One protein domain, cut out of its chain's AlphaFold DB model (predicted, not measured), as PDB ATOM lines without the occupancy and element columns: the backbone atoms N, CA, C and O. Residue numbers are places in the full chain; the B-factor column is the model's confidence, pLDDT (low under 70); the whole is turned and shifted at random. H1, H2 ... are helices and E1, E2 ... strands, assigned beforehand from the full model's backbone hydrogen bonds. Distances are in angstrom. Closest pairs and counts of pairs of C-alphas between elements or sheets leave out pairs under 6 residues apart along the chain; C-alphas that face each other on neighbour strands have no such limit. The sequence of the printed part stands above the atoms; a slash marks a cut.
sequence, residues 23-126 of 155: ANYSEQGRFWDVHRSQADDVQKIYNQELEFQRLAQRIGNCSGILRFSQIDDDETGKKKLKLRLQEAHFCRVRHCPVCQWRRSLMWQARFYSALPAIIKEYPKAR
ATOM      1  N   ALA A  23     144.454 -51.248  33.197       78.12
ATOM      2  CA  ALA A  23     144.243 -50.107  34.078       78.12
ATOM      3  C   ALA A  23     145.362 -49.893  35.111       78.12
ATOM      4  O   ALA A  23     145.583 -48.753  35.517       78.12
ATOM      5  N   ASN A  24     146.078 -50.949  35.517       76.62
ATOM      6  CA  ASN A  24     147.186 -50.845  36.472       76.62
ATOM      7  C   ASN A  24     148.432 -50.200  35.843       76.62
ATOM      8  O   ASN A  24     149.259 -49.632  36.550       76.62
ATOM      9  N   TYR A  25     148.556 -50.261  34.513       73.75
ATOM     10  CA  TYR A  25     149.718 -49.760  33.774       73.75
ATOM     11  C   TYR A  25     149.466 -48.408  33.099       73.75
ATOM     12  O   TYR A  25     150.411 -47.669  32.831       73.75
ATOM     13  N   SER A  26     148.209 -48.076  32.781       73.69
ATOM     14  CA  SER A  26     147.854 -46.803  32.143       73.69
ATOM     15  C   SER A  26     146.391 -46.420  32.374       73.69
ATOM     16  O   SER A  26     145.511 -47.277  32.412       73.69
ATOM     17  N   GLU A  27     146.102 -45.116  32.421       76.25
ATOM     18  CA  GLU A  27     144.725 -44.599  32.512       76.25
ATOM     19  C   GLU A  27     143.859 -45.060  31.327       76.25
ATOM     20  O   GLU A  27     142.697 -45.430  31.497       76.25
ATOM     21  N   GLN A  28     144.445 -45.102  30.125       71.94
ATOM     22  CA  GLN A  28     143.776 -45.554  28.900       71.94
ATOM     23  C   GLN A  28     143.508 -47.066  28.889       71.94
ATOM     24  O   GLN A  28     142.613 -47.531  28.182       71.94
ATOM     25  N   GLY A  29     144.240 -47.829  29.705       78.00
ATOM     26  CA  GLY A  29     144.063 -49.265  29.869       78.00
ATOM     27  C   GLY A  29     142.689 -49.658  30.411       78.00
ATOM     28  O   GLY A  29     142.185 -50.724  30.070       78.00
ATOM     29  N   ARG A  30     142.023 -48.757  31.147       83.56
ATOM     30  CA  ARG A  30     140.667 -48.975  31.683       83.56
ATOM     31  C   ARG A  30     139.644 -49.299  30.599       83.56
ATOM     32  O   ARG A  30     138.813 -50.182  30.783       83.56
ATOM     33  N   PHE A  31     139.712 -48.623  29.451       85.94
ATOM     34  CA  PHE A  31     138.800 -48.897  28.335       85.94
ATOM     35  C   PHE A  31     139.010 -50.302  27.770       85.94
ATOM     36  O   PHE A  31     138.052 -50.965  27.374       85.94
ATOM     37  N   TRP A  32     140.260 -50.772  27.770       85.75
ATOM     38  CA  TRP A  32     140.577 -52.129  27.354       85.75
ATOM     39  C   TRP A  32     139.922 -53.157  28.268       85.75
ATOM     40  O   TRP A  32     139.261 -54.073  27.781       85.75
ATOM     41  N   ASP A  33     140.058 -52.962  29.578       87.00
ATOM     42  CA  ASP A  33     139.521 -53.871  30.587       87.00
ATOM     43  C   ASP A  33     137.990 -53.940  30.525       87.00
ATOM     44  O   ASP A  33     137.423 -55.032  30.541       87.00
ATOM     45  N   VAL A  34     137.312 -52.797  30.345       90.31
ATOM     46  CA  VAL A  34     135.847 -52.743  30.183       90.31
ATOM     47  C   VAL A  34     135.395 -53.541  28.960       90.31
ATOM     48  O   VAL A  34     134.537 -54.419  29.069       90.31
ATOM     49  N   HIS A  35     135.978 -53.283  27.788       90.69
ATOM     50  CA  HIS A  35     135.565 -53.976  26.566       90.69
ATOM     51  C   HIS A  35     135.977 -55.449  26.550       90.69
ATOM     52  O   HIS A  35     135.282 -56.269  25.946       90.69
ATOM     53  N   ARG A  36     137.075 -55.810  27.227       90.44
ATOM     54  CA  ARG A  36     137.472 -57.207  27.427       90.44
ATOM     55  C   ARG A  36     136.494 -57.928  28.349       90.44
ATOM     56  O   ARG A  36     136.074 -59.025  28.000       90.44
ATOM     57  N   SER A  37     136.063 -57.299  29.442       91.25
ATOM     58  CA  SER A  37     135.027 -57.846  30.329       91.25
ATOM     59  C   SER A  37     133.724 -58.103  29.570       91.25
ATOM     60  O   SER A  37     133.177 -59.197  29.628       91.25
ATOM     61  N   GLN A  38     133.268 -57.135  28.772       93.06
ATOM     62  CA  GLN A  38     132.082 -57.307  27.924       93.06
ATOM     63  C   GLN A  38     132.258 -58.447  26.908       93.06
ATOM     64  O   GLN A  38     131.312 -59.170  26.601       93.06
ATOM     65  N   ALA A  39     133.464 -58.618  26.356       92.50
ATOM     66  CA  ALA A  39     133.753 -59.717  25.438       92.50
ATOM     67  C   ALA A  39     133.753 -61.086  26.129       92.50
ATOM     68  O   ALA A  39     133.319 -62.054  25.506       92.50
ATOM     69  N   ASP A  40     134.191 -61.166  27.389       92.00
ATOM     70  CA  ASP A  40     134.074 -62.377  28.209       92.00
ATOM     71  C   ASP A  40     132.592 -62.745  28.404       92.00
ATOM     72  O   ASP A  40     132.220 -63.906  28.262       92.00
ATOM     73  N   ASP A  41     131.716 -61.768  28.644       94.12
ATOM     74  CA  ASP A  41     130.279 -62.025  28.808       94.12
ATOM     75  C   ASP A  41     129.624 -62.521  27.512       94.12
ATOM     76  O   ASP A  41     128.908 -63.523  27.520       94.12
ATOM     77  N   VAL A  42     129.941 -61.906  26.370       93.00
ATOM     78  CA  VAL A  42     129.473 -62.385  25.057       93.00
ATOM     79  C   VAL A  42     130.013 -63.785  24.742       93.00
ATOM     80  O   VAL A  42     129.304 -64.615  24.176       93.00
ATOM     81  N   GLN A  43     131.260 -64.078  25.120       94.19
ATOM     82  CA  GLN A  43     131.840 -65.408  24.962       94.19
ATOM     83  C   GLN A  43     131.083 -66.459  25.781       94.19
ATOM     84  O   GLN A  43     130.838 -67.543  25.255       94.19
ATOM     85  N   LYS A  44     130.673 -66.146  27.017       94.25
ATOM     86  CA  LYS A  44     129.849 -67.048  27.841       94.25
ATOM     87  C   LYS A  44     128.498 -67.329  27.191       94.25
ATOM     88  O   LYS A  44     128.099 -68.486  27.156       94.25
ATOM     89  N   ILE A  45     127.836 -66.306  26.642       94.12
ATOM     90  CA  ILE A  45     126.548 -66.459  25.943       94.12
ATOM     91  C   ILE A  45     126.704 -67.410  24.749       94.12
ATOM     92  O   ILE A  45     125.969 -68.383  24.637       94.12
ATOM     93  N   TYR A  46     127.712 -67.199  23.897       92.12
ATOM     94  CA  TYR A  46     127.957 -68.102  22.766       92.12
ATOM     95  C   TYR A  46     128.383 -69.512  23.170       92.12
ATOM     96  O   TYR A  46     128.258 -70.432  22.373       92.12
ATOM     97  N   ASN A  47     128.905 -69.699  24.379       92.94
ATOM     98  CA  ASN A  47     129.312 -71.014  24.856       92.94
ATOM     99  C   ASN A  47     128.136 -71.853  25.388       92.94
ATOM    100  O   ASN A  47     128.358 -72.994  25.782       92.94
ATOM    101  N   GLN A  48     126.918 -71.302  25.431       93.44
ATOM    102  CA  GLN A  48     125.718 -72.031  25.855       93.44
ATOM    103  C   GLN A  48     125.287 -73.084  24.827       93.44
ATOM    104  O   GLN A  48     124.802 -74.141  25.215       93.44
ATOM    105  N   GLU A  49     125.524 -72.827  23.539       93.00
ATOM    106  CA  GLU A  49     125.108 -73.697  22.437       93.00
ATOM    107  C   GLU A  49     126.313 -74.260  21.679       93.00
ATOM    108  O   GLU A  49     127.276 -73.546  21.373       93.00
ATOM    109  N   LEU A  50     126.244 -75.542  21.311       90.25
ATOM    110  CA  LEU A  50     127.358 -76.242  20.658       90.25
ATOM    111  C   LEU A  50     127.693 -75.645  19.278       90.25
ATOM    112  O   LEU A  50     128.859 -75.594  18.882       90.25
ATOM    113  N   GLU A  51     126.682 -75.139  18.567       91.31
ATOM    114  CA  GLU A  51     126.830 -74.521  17.244       91.31
ATOM    115  C   GLU A  51     127.762 -73.294  17.278       91.31
ATOM    116  O   GLU A  51     128.567 -73.075  16.367       91.31
ATOM    117  N   PHE A  52     127.726 -72.519  18.365       92.06
ATOM    118  CA  PHE A  52     128.484 -71.272  18.493       92.06
ATOM    119  C   PHE A  52     129.814 -71.423  19.240       92.06
ATOM    120  O   PHE A  52     130.557 -70.444  19.383       92.06
ATOM    121  N   GLN A  53     130.193 -72.640  19.632       91.75
ATOM    122  CA  GLN A  53     131.403 -72.898  20.415       91.75
ATOM    123  C   GLN A  53     132.683 -72.372  19.736       91.75
ATOM    124  O   GLN A  53     133.553 -71.780  20.381       91.75
ATOM    125  N   ARG A  54     132.786 -72.493  18.404       92.62
ATOM    126  CA  ARG A  54     133.917 -71.937  17.632       92.62
ATOM    127  C   ARG A  54     133.986 -70.409  17.716       92.62
ATOM    128  O   ARG A  54     135.078 -69.838  17.749       92.62
ATOM    129  N   LEU A  55     132.837 -69.730  17.737       91.50
ATOM    130  CA  LEU A  55     132.776 -68.275  17.895       91.50
ATOM    131  C   LEU A  55     133.159 -67.873  19.319       91.50
ATOM    132  O   LEU A  55     133.966 -66.957  19.479       91.50
ATOM    133  N   ALA A  56     132.663 -68.597  20.325       92.62
ATOM    134  CA  ALA A  56     133.026 -68.396  21.724       92.62
ATOM    135  C   ALA A  56     134.548 -68.480  21.925       92.62
ATOM    136  O   ALA A  56     135.148 -67.544  22.452       92.62
ATOM    137  N   GLN A  57     135.201 -69.527  21.409       92.88
ATOM    138  CA  GLN A  57     136.661 -69.680  21.495       92.88
ATOM    139  C   GLN A  57     137.416 -68.517  20.839       92.88
ATOM    140  O   GLN A  57     138.358 -67.969  21.412       92.88
ATOM    141  N   ARG A  58     136.983 -68.076  19.650       94.00
ATOM    142  CA  ARG A  58     137.596 -66.926  18.966       94.00
ATOM    143  C   ARG A  58     137.456 -65.633  19.766       94.00
ATOM    144  O   ARG A  58     138.400 -64.846  19.801       94.00
ATOM    145  N   ILE A  59     136.300 -65.395  20.385       92.69
ATOM    146  CA  ILE A  59     136.063 -64.205  21.217       92.69
ATOM    147  C   ILE A  59     136.884 -64.284  22.510       92.69
ATOM    148  O   ILE A  59     137.469 -63.274  22.914       92.69
ATOM    149  N   GLY A  60     136.999 -65.470  23.114       90.75
ATOM    150  CA  GLY A  60     137.865 -65.729  24.268       90.75
ATOM    151  C   GLY A  60     139.327 -65.384  23.979       90.75
ATOM    152  O   GLY A  60     139.940 -64.626  24.720       90.75
ATOM    153  N   ASN A  61     139.840 -65.811  22.822       90.44
ATOM    154  CA  ASN A  61     141.222 -65.551  22.402       90.44
ATOM    155  C   ASN A  61     141.453 -64.131  21.849       90.44
ATOM    156  O   ASN A  61     142.582 -63.750  21.533       90.44
ATOM    157  N   CYS A  62     140.396 -63.332  21.684       89.94
ATOM    158  CA  CYS A  62     140.519 -61.968  21.185       89.94
ATOM    159  C   CYS A  62     141.294 -61.103  22.185       89.94
ATOM    160  O   CYS A  62     141.080 -61.199  23.389       89.94
ATOM    161  N   SER A  63     142.166 -60.222  21.691       85.38
ATOM    162  CA  SER A  63     142.989 -59.329  22.516       85.38
ATOM    163  C   SER A  63     143.805 -60.026  23.611       85.38
ATOM    164  O   SER A  63     144.138 -59.382  24.601       85.38
ATOM    165  N   GLY A  64     144.124 -61.314  23.444       83.25
ATOM    166  CA  GLY A  64     144.973 -62.047  24.389       83.25
ATOM    167  C   GLY A  64     146.426 -61.561  24.390       83.25
ATOM    168  O   GLY A  64     147.114 -61.677  25.396       83.25
ATOM    169  N   ILE A  65     146.885 -60.974  23.279       83.94
ATOM    170  CA  ILE A  65     148.223 -60.392  23.137       83.94
ATOM    171  C   ILE A  65     148.079 -58.943  22.678       83.94
ATOM    172  O   ILE A  65     147.416 -58.667  21.672       83.94
ATOM    173  N   LEU A  66     148.721 -58.036  23.416       85.50
ATOM    174  CA  LEU A  66     148.820 -56.611  23.113       85.50
ATOM    175  C   LEU A  66     150.274 -56.188  23.273       85.50
ATOM    176  O   LEU A  66     150.839 -56.286  24.361       85.50
ATOM    177  N   ARG A  67     150.874 -55.702  22.191       84.25
ATOM    178  CA  ARG A  67     152.224 -55.147  22.215       84.25
ATOM    179  C   ARG A  67     152.136 -53.637  22.142       84.25
ATOM    180  O   ARG A  67     151.550 -53.094  21.205       84.25
ATOM    181  N   PHE A  68     152.752 -52.966  23.105       83.31
ATOM    182  CA  PHE A  68     152.832 -51.512  23.140       83.31
ATOM    183  C   PHE A  68     154.271 -51.052  22.929       83.31
ATOM    184  O   PHE A  68     155.200 -51.648  23.470       83.31
ATOM    185  N   SER A  69     154.447 -49.976  22.166       81.25
ATOM    186  CA  SER A  69     155.667 -49.173  22.179       81.25
ATOM    187  C   SER A  69     155.465 -47.991  23.118       81.25
ATOM    188  O   SER A  69     154.431 -47.317  23.050       81.25
ATOM    189  N   GLN A  70     156.454 -47.732  23.960       74.44
ATOM    190  CA  GLN A  70     156.499 -46.534  24.787       74.44
ATOM    191  C   GLN A  70     156.911 -45.346  23.919       74.44
ATOM    192  O   GLN A  70     157.818 -45.474  23.097       74.44
ATOM    193  N   ILE A  71     156.211 -44.227  24.073       70.31
ATOM    194  CA  ILE A  71     156.577 -42.954  23.463       70.31
ATOM    195  C   ILE A  71     156.678 -41.930  24.578       70.31
ATOM    196  O   ILE A  71     155.772 -41.834  25.413       70.31
ATOM    197  N   ASP A  72     157.786 -41.203  24.571       65.31
ATOM    198  CA  ASP A  72     158.002 -40.056  25.431       65.31
ATOM    199  C   ASP A  72     157.256 -38.856  24.828       65.31
ATOM    200  O   ASP A  72     157.432 -38.517  23.658       65.31
ATOM    201  N   ASP A  73     156.349 -38.256  25.600       56.88
ATOM    202  CA  ASP A  73     155.719 -36.990  25.224       56.88
ATOM    203  C   ASP A  73     156.672 -35.848  25.649       56.88
ATOM    204  O   ASP A  73     156.709 -35.464  26.821       56.88
ATOM    205  N   ASP A  74     157.454 -35.318  24.704       56.06
ATOM    206  CA  ASP A  74     158.492 -34.301  24.964       56.06
ATOM    207  C   ASP A  74     157.935 -32.913  25.354       56.06
ATOM    208  O   ASP A  74     158.651 -32.084  25.913       56.06
ATOM    209  N   GLU A  75     156.648 -32.634  25.118       59.12
ATOM    210  CA  GLU A  75     156.121 -31.260  25.194       59.12
ATOM    211  C   GLU A  75     155.620 -30.804  26.574       59.12
ATOM    212  O   GLU A  75     155.316 -29.627  26.749       59.12
ATOM    213  N   THR A  76     155.485 -31.678  27.580       53.06
ATOM    214  CA  THR A  76     154.803 -31.281  28.840       53.06
ATOM    215  C   THR A  76     155.595 -31.529  30.123       53.06
ATOM    216  O   THR A  76     155.072 -31.276  31.207       53.06
ATOM    217  N   GLY A  77     156.828 -32.047  30.069       48.03
ATOM    218  CA  GLY A  77     157.648 -32.327  31.270       48.03
ATOM    219  C   GLY A  77     157.035 -33.340  32.260       48.03
ATOM    220  O   GLY A  77     157.666 -33.750  33.232       48.03
ATOM    221  N   LYS A  78     155.807 -33.794  32.001       46.41
ATOM    222  CA  LYS A  78     155.134 -34.915  32.635       46.41
ATOM    223  C   LYS A  78     155.376 -36.092  31.711       46.41
ATOM    224  O   LYS A  78     154.806 -36.121  30.626       46.41
ATOM    225  N   LYS A  79     156.197 -37.052  32.141       45.22
ATOM    226  CA  LYS A  79     156.356 -38.360  31.490       45.22
ATOM    227  C   LYS A  79     155.015 -39.107  31.504       45.22
ATOM    228  O   LYS A  79     154.815 -40.029  32.292       45.22
ATOM    229  N   LYS A  80     154.048 -38.680  30.693       51.56
ATOM    230  CA  LYS A  80     152.875 -39.488  30.391       51.56
ATOM    231  C   LYS A  80     153.363 -40.541  29.420       51.56
ATOM    232  O   LYS A  80     153.660 -40.253  28.271       51.56
ATOM    233  N   LEU A  81     153.511 -41.757  29.931       55.50
ATOM    234  CA  LEU A  81     153.880 -42.909  29.133       55.50
ATOM    235  C   LEU A  81     152.768 -43.165  28.113       55.50
ATOM    236  O   LEU A  81     151.761 -43.810  28.418       55.50
ATOM    237  N   LYS A  82     152.915 -42.622  26.908       62.59
ATOM    238  CA  LYS A  82     151.928 -42.812  25.857       62.59
ATOM    239  C   LYS A  82     152.181 -44.163  25.213       62.59
ATOM    240  O   LYS A  82     153.074 -44.338  24.388       62.59
ATOM    241  N   LEU A  83     151.390 -45.149  25.619       72.50
ATOM    242  CA  LEU A  83     151.447 -46.489  25.055       72.50
ATOM    243  C   LEU A  83     150.788 -46.482  23.674       72.50
ATOM    244  O   LEU A  83     149.565 -46.423  23.549       72.50
ATOM    245  N   ARG A  84     151.590 -46.573  22.610       76.69
ATOM    246  CA  ARG A  84     151.049 -46.840  21.271       76.69
ATOM    247  C   ARG A  84     150.952 -48.337  21.056       76.69
ATOM    248  O   ARG A  84     151.946 -49.049  21.152       76.69
ATOM    249  N   LEU A  85     149.745 -48.811  20.750       82.06
ATOM    250  CA  LEU A  85     149.542 -50.202  20.365       82.06
ATOM    251  C   LEU A  85     150.237 -50.454  19.018       82.06
ATOM    252  O   LEU A  85     149.862 -49.847  18.017       82.06
ATOM    253  N   GLN A  86     151.215 -51.353  19.021       82.62
ATOM    254  CA  GLN A  86     151.945 -51.810  17.838       82.62
ATOM    255  C   GLN A  86     151.278 -53.038  17.223       82.62
ATOM    256  O   GLN A  86     151.048 -53.098  16.021       82.62
ATOM    257  N   GLU A  87     150.926 -54.010  18.065       82.50
ATOM    258  CA  GLU A  87     150.420 -55.304  17.620       82.50
ATOM    259  C   GLU A  87     149.284 -55.764  18.530       82.50
ATOM    260  O   GLU A  87     149.359 -55.643  19.755       82.50
ATOM    261  N   ALA A  88     148.222 -56.290  17.924       86.81
ATOM    262  CA  ALA A  88     147.125 -56.924  18.639       86.81
ATOM    263  C   ALA A  88     146.453 -57.991  17.774       86.81
ATOM    264  O   ALA A  88     146.215 -57.787  16.581       86.81
ATOM    265  N   HIS A  89     146.071 -59.101  18.404       88.44
ATOM    266  CA  HIS A  89     145.304 -60.158  17.751       88.44
ATOM    267  C   HIS A  89     143.801 -59.949  17.956       88.44
ATOM    268  O   HIS A  89     143.282 -60.043  19.070       88.44
ATOM    269  N   PHE A  90     143.087 -59.685  16.861       92.00
ATOM    270  CA  PHE A  90     141.640 -59.475  16.866       92.00
ATOM    271  C   PHE A  90     140.898 -60.638  16.216       92.00
ATOM    272  O   PHE A  90     141.255 -61.087  15.129       92.00
ATOM    273  N   CYS A  91     139.805 -61.073  16.843       92.50
ATOM    274  CA  CYS A  91     139.006 -62.183  16.334       92.50
ATOM    275  C   CYS A  91     138.138 -61.819  15.119       92.50
ATOM    276  O   CYS A  91     137.769 -62.714  14.362       92.50
ATOM    277  N   ARG A  92     137.806 -60.531  14.928       90.44
ATOM    278  CA  ARG A  92     136.922 -59.996  13.866       90.44
ATOM    279  C   ARG A  92     135.505 -60.594  13.838       90.44
ATOM    280  O   ARG A  92     134.803 -60.458  12.840       90.44
ATOM    281  N   VAL A  93     135.067 -61.236  14.921       93.06
ATOM    282  CA  VAL A  93     133.686 -61.722  15.055       93.06
ATOM    283  C   VAL A  93     132.745 -60.527  15.199       93.06
ATOM    284  O   VAL A  93     133.039 -59.589  15.943       93.06
ATOM    285  N   ARG A  94     131.605 -60.560  14.495       89.75
ATOM    286  CA  ARG A  94     130.659 -59.434  14.399       89.75
ATOM    287  C   ARG A  94     130.178 -58.937  15.760       89.75
ATOM    288  O   ARG A  94     130.046 -57.736  15.935       89.75
ATOM    289  N   HIS A  95     129.972 -59.828  16.719       91.19
ATOM    290  CA  HIS A  95     129.437 -59.466  18.032       91.19
ATOM    291  C   HIS A  95     130.514 -59.305  19.109       91.19
ATOM    292  O   HIS A  95     130.183 -59.137  20.273       91.19
ATOM    293  N   CYS A  96     131.803 -59.328  18.751       94.94
ATOM    294  CA  CYS A  96     132.872 -59.110  19.720       94.94
ATOM    295  C   CYS A  96     132.962 -57.620  20.114       94.94
ATOM    296  O   CYS A  96     133.317 -56.803  19.254       94.94
ATOM    297  N   PRO A  97     132.746 -57.257  21.395       94.31
ATOM    298  CA  PRO A  97     132.792 -55.868  21.856       94.31
ATOM    299  C   PRO A  97     134.144 -55.190  21.612       94.31
ATOM    300  O   PRO A  97     134.185 -54.068  21.114       94.31
ATOM    301  N   VAL A  98     135.261 -55.895  21.844       93.44
ATOM    302  CA  VAL A  98     136.616 -55.366  21.589       93.44
ATOM    303  C   VAL A  98     136.821 -55.023  20.112       93.44
ATOM    304  O   VAL A  98     137.341 -53.957  19.780       93.44
ATOM    305  N   CYS A  99     136.410 -55.914  19.203       93.88
ATOM    306  CA  CYS A  99     136.558 -55.681  17.765       93.88
ATOM    307  C   CYS A  99     135.645 -54.550  17.278       93.88
ATOM    308  O   CYS A  99     136.067 -53.750  16.441       93.88
ATOM    309  N   GLN A 100     134.416 -54.470  17.795       94.44
ATOM    310  CA  GLN A 100     133.472 -53.413  17.433       94.44
ATOM    311  C   GLN A 100     133.925 -52.042  17.926       94.44
ATOM    312  O   GLN A 100     133.927 -51.086  17.153       94.44
ATOM    313  N   TRP A 101     134.415 -51.955  19.160       93.31
ATOM    314  CA  TRP A 101     135.003 -50.730  19.686       93.31
ATOM    315  C   TRP A 101     136.243 -50.289  18.892       93.31
ATOM    316  O   TRP A 101     136.373 -49.131  18.504       93.31
ATOM    317  N   ARG A 102     137.145 -51.212  18.543       92.56
ATOM    318  CA  ARG A 102     138.291 -50.881  17.676       92.56
ATOM    319  C   ARG A 102     137.858 -50.383  16.301       92.56
ATOM    320  O   ARG A 102     138.469 -49.460  15.762       92.56
ATOM    321  N   ARG A 103     136.806 -50.979  15.736       92.88
ATOM    322  CA  ARG A 103     136.225 -50.535  14.471       92.88
ATOM    323  C   ARG A 103     135.654 -49.122  14.602       92.88
ATOM    324  O   ARG A 103     135.925 -48.320  13.714       92.88
ATOM    325  N   SER A 104     134.937 -48.795  15.680       92.56
ATOM    326  CA  SER A 104     134.397 -47.441  15.878       92.56
ATOM    327  C   SER A 104     135.505 -46.392  15.995       92.56
ATOM    328  O   SER A 104     135.424 -45.370  15.320       92.56
ATOM    329  N   LEU A 105     136.588 -46.678  16.726       91.88
ATOM    330  CA  LEU A 105     137.751 -45.784  16.816       91.88
ATOM    331  C   LEU A 105     138.433 -45.554  15.459       91.88
ATOM    332  O   LEU A 105     138.826 -44.434  15.140       91.88
ATOM    333  N   MET A 106     138.563 -46.602  14.641       92.56
ATOM    334  CA  MET A 106     139.122 -46.479  13.291       92.56
ATOM    335  C   MET A 106     138.254 -45.579  12.401       92.56
ATOM    336  O   MET A 106     138.786 -44.706  11.716       92.56
ATOM    337  N   TRP A 107     136.930 -45.751  12.438       91.88
ATOM    338  CA  TRP A 107     136.006 -44.896  11.687       91.88
ATOM    339  C   TRP A 107     136.011 -43.457  12.189       91.88
ATOM    340  O   TRP A 107     136.045 -42.538  11.376       91.88
ATOM    341  N   GLN A 108     136.055 -43.261  13.504       92.44
ATOM    342  CA  GLN A 108     136.175 -41.945  14.114       92.44
ATOM    343  C   GLN A 108     137.450 -41.235  13.639       92.44
ATOM    344  O   GLN A 108     137.385 -40.089  13.202       92.44
ATOM    345  N   ALA A 109     138.597 -41.921  13.644       92.88
ATOM    346  CA  ALA A 109     139.855 -41.356  13.160       92.88
ATOM    347  C   ALA A 109     139.783 -40.972  11.674       92.88
ATOM    348  O   ALA A 109     140.160 -39.862  11.314       92.88
ATOM    349  N   ARG A 110     139.238 -41.852  10.821       92.62
ATOM    350  CA  ARG A 110     139.047 -41.560   9.388       92.62
ATOM    351  C   ARG A 110     138.144 -40.354   9.161       92.62
ATOM    352  O   ARG A 110     138.455 -39.519   8.318       92.62
ATOM    353  N   PHE A 111     137.059 -40.251   9.925       89.69
ATOM    354  CA  PHE A 111     136.154 -39.110   9.867       89.69
ATOM    355  C   PHE A 111     136.879 -37.810  10.232       89.69
ATOM    356  O   PHE A 111     136.852 -36.861   9.452       89.69
ATOM    357  N   TYR A 112     137.620 -37.787  11.347       90.81
ATOM    358  CA  TYR A 112     138.406 -36.613  11.738       90.81
ATOM    359  C   TYR A 112     139.481 -36.235  10.718       90.81
ATOM    360  O   TYR A 112     139.718 -35.048  10.511       90.81
ATOM    361  N   SER A 113     140.107 -37.207  10.054       92.56
ATOM    362  CA  SER A 113     141.070 -36.931   8.983       92.56
ATOM    363  C   SER A 113     140.422 -36.327   7.732       92.56
ATOM    364  O   SER A 113     141.074 -35.554   7.039       92.56
ATOM    365  N   ALA A 114     139.160 -36.655   7.441       89.94
ATOM    366  CA  ALA A 114     138.437 -36.137   6.276       89.94
ATOM    367  C   ALA A 114     137.802 -34.753   6.514       89.94
ATOM    368  O   ALA A 114     137.628 -33.982   5.570       89.94
ATOM    369  N   LEU A 115     137.487 -34.406   7.769       89.94
ATOM    370  CA  LEU A 115     136.819 -33.149   8.134       89.94
ATOM    371  C   LEU A 115     137.471 -31.868   7.575       89.94
ATOM    372  O   LEU A 115     136.726 -31.020   7.080       89.94
ATOM    373  N   PRO A 116     138.807 -31.682   7.607       91.56
ATOM    374  CA  PRO A 116     139.423 -30.441   7.141       91.56
ATOM    375  C   PRO A 116     139.152 -30.147   5.661       91.56
ATOM    376  O   PRO A 116     138.967 -28.989   5.290       91.56
ATOM    377  N   ALA A 117     139.095 -31.187   4.822       91.12
ATOM    378  CA  ALA A 117     138.792 -31.039   3.402       91.12
ATOM    379  C   ALA A 117     137.347 -30.555   3.191       91.12
ATOM    380  O   ALA A 117     137.120 -29.597   2.459       91.12
ATOM    381  N   ILE A 118     136.393 -31.149   3.916       89.50
ATOM    382  CA  ILE A 118     134.962 -30.822   3.821       89.50
ATOM    383  C   ILE A 118     134.691 -29.385   4.286       89.50
ATOM    384  O   ILE A 118     133.958 -28.649   3.632       89.50
ATOM    385  N   ILE A 119     135.304 -28.965   5.398       91.19
ATOM    386  CA  ILE A 119     135.130 -27.608   5.943       91.19
ATOM    387  C   ILE A 119     135.690 -26.554   4.980       91.19
ATOM    388  O   ILE A 119     135.116 -25.474   4.846       91.19
ATOM    389  N   LYS A 120     136.797 -26.865   4.290       93.06
ATOM    390  CA  LYS A 120     137.393 -25.971   3.292       93.06
ATOM    391  C   LYS A 120     136.494 -25.801   2.063       93.06
ATOM    392  O   LYS A 120     136.398 -24.693   1.544       93.06
ATOM    393  N   GLU A 121     135.862 -26.875   1.603       94.06
ATOM    394  CA  GLU A 121     134.983 -26.857   0.427       94.06
ATOM    395  C   GLU A 121     133.619 -26.213   0.731       94.06
ATOM    396  O   GLU A 121     133.107 -25.434  -0.072       94.06
ATOM    397  N   TYR A 122     133.069 -26.449   1.929       90.88
ATOM    398  CA  TYR A 122     131.757 -25.945   2.345       90.88
ATOM    399  C   TYR A 122     131.821 -25.162   3.669       90.88
ATOM    400  O   TYR A 122     131.330 -25.625   4.701       90.88
ATOM    401  N   PRO A 123     132.341 -23.921   3.669       88.94
ATOM    402  CA  PRO A 123     132.587 -23.158   4.898       88.94
ATOM    403  C   PRO A 123     131.313 -22.720   5.640       88.94
ATOM    404  O   PRO A 123     131.363 -22.413   6.828       88.94
ATOM    405  N   LYS A 124     130.163 -22.672   4.955       92.69
ATOM    406  CA  LYS A 124     128.857 -22.337   5.558       92.69
ATOM    407  C   LYS A 124     128.032 -23.571   5.939       92.69
ATOM    408  O   LYS A 124     126.941 -23.416   6.489       92.69
ATOM    409  N   ALA A 125     128.506 -24.775   5.616       87.06
ATOM    410  CA  ALA A 125     127.763 -25.994   5.899       87.06
ATOM    411  C   ALA A 125     127.745 -26.299   7.401       87.06
ATOM    412  O   ALA A 125     128.675 -25.991   8.145       87.06
ATOM    413  N   ARG A 126     126.656 -26.928   7.843       87.69
ATOM    414  CA  ARG A 126     126.490 -27.442   9.205       87.69
ATOM    415  C   ARG A 126     126.303 -28.947   9.131       87.69
ATOM    416  O   ARG A 126     125.585 -29.439   8.266       87.69
TER     417      ARG A 126
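Overview. This is residues 23 to 126 of the 155 residues of the protein "Replication protein" of Escherichia sp. Sflu5 (UniProt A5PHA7). A strand hairpin, E1 and E2, and a helical hairpin, H1 and H2, form a long body; residues 104 to 126, mostly H3, stick out as an arm. The 104 printed residues, with H1 H2 E1 E2 H3 in order, are mostly helix. The whole is loose, radius of gyration of the C-alphas 18.2 A, and flat, spanning 55 by 39 by 19 A.

Arrangement. E1, residues 66 to 71, and E2, residues 82 to 88, are antiparallel; N 69 and O 84, 2.9 A apart, are within hydrogen-bond range. H1, residues 29 to 46, is apart from both. Its residues 39 to 46 alone touch H2, residues 50 to 60, closest at C-alphas Gln 43 and Ala 56, 4.6 A. Residues 97 to 101 alone of H3, residues 97 to 121, touch H1 at a steep tilt of 53 degrees, closest at C-alphas His 35 and Val 98, 5.3 A. Every O i to N i+4 pair is within hydrogen-bond range in H1, 5 of 7 in H2, 18 of 21 in H3.

Along the chain. H1, 25.8 A long, begins at C-alpha 29 (144.063, -49.265, 29.869). H3, 36.1 A long with a kink of 34 degrees near residue 114, ends at C-alpha 121 (134.983, -26.857, 0.427).

Size, cuts and confidence. The printed part has no cut and no long link. Residues 72 to 82 have pLDDT under 70.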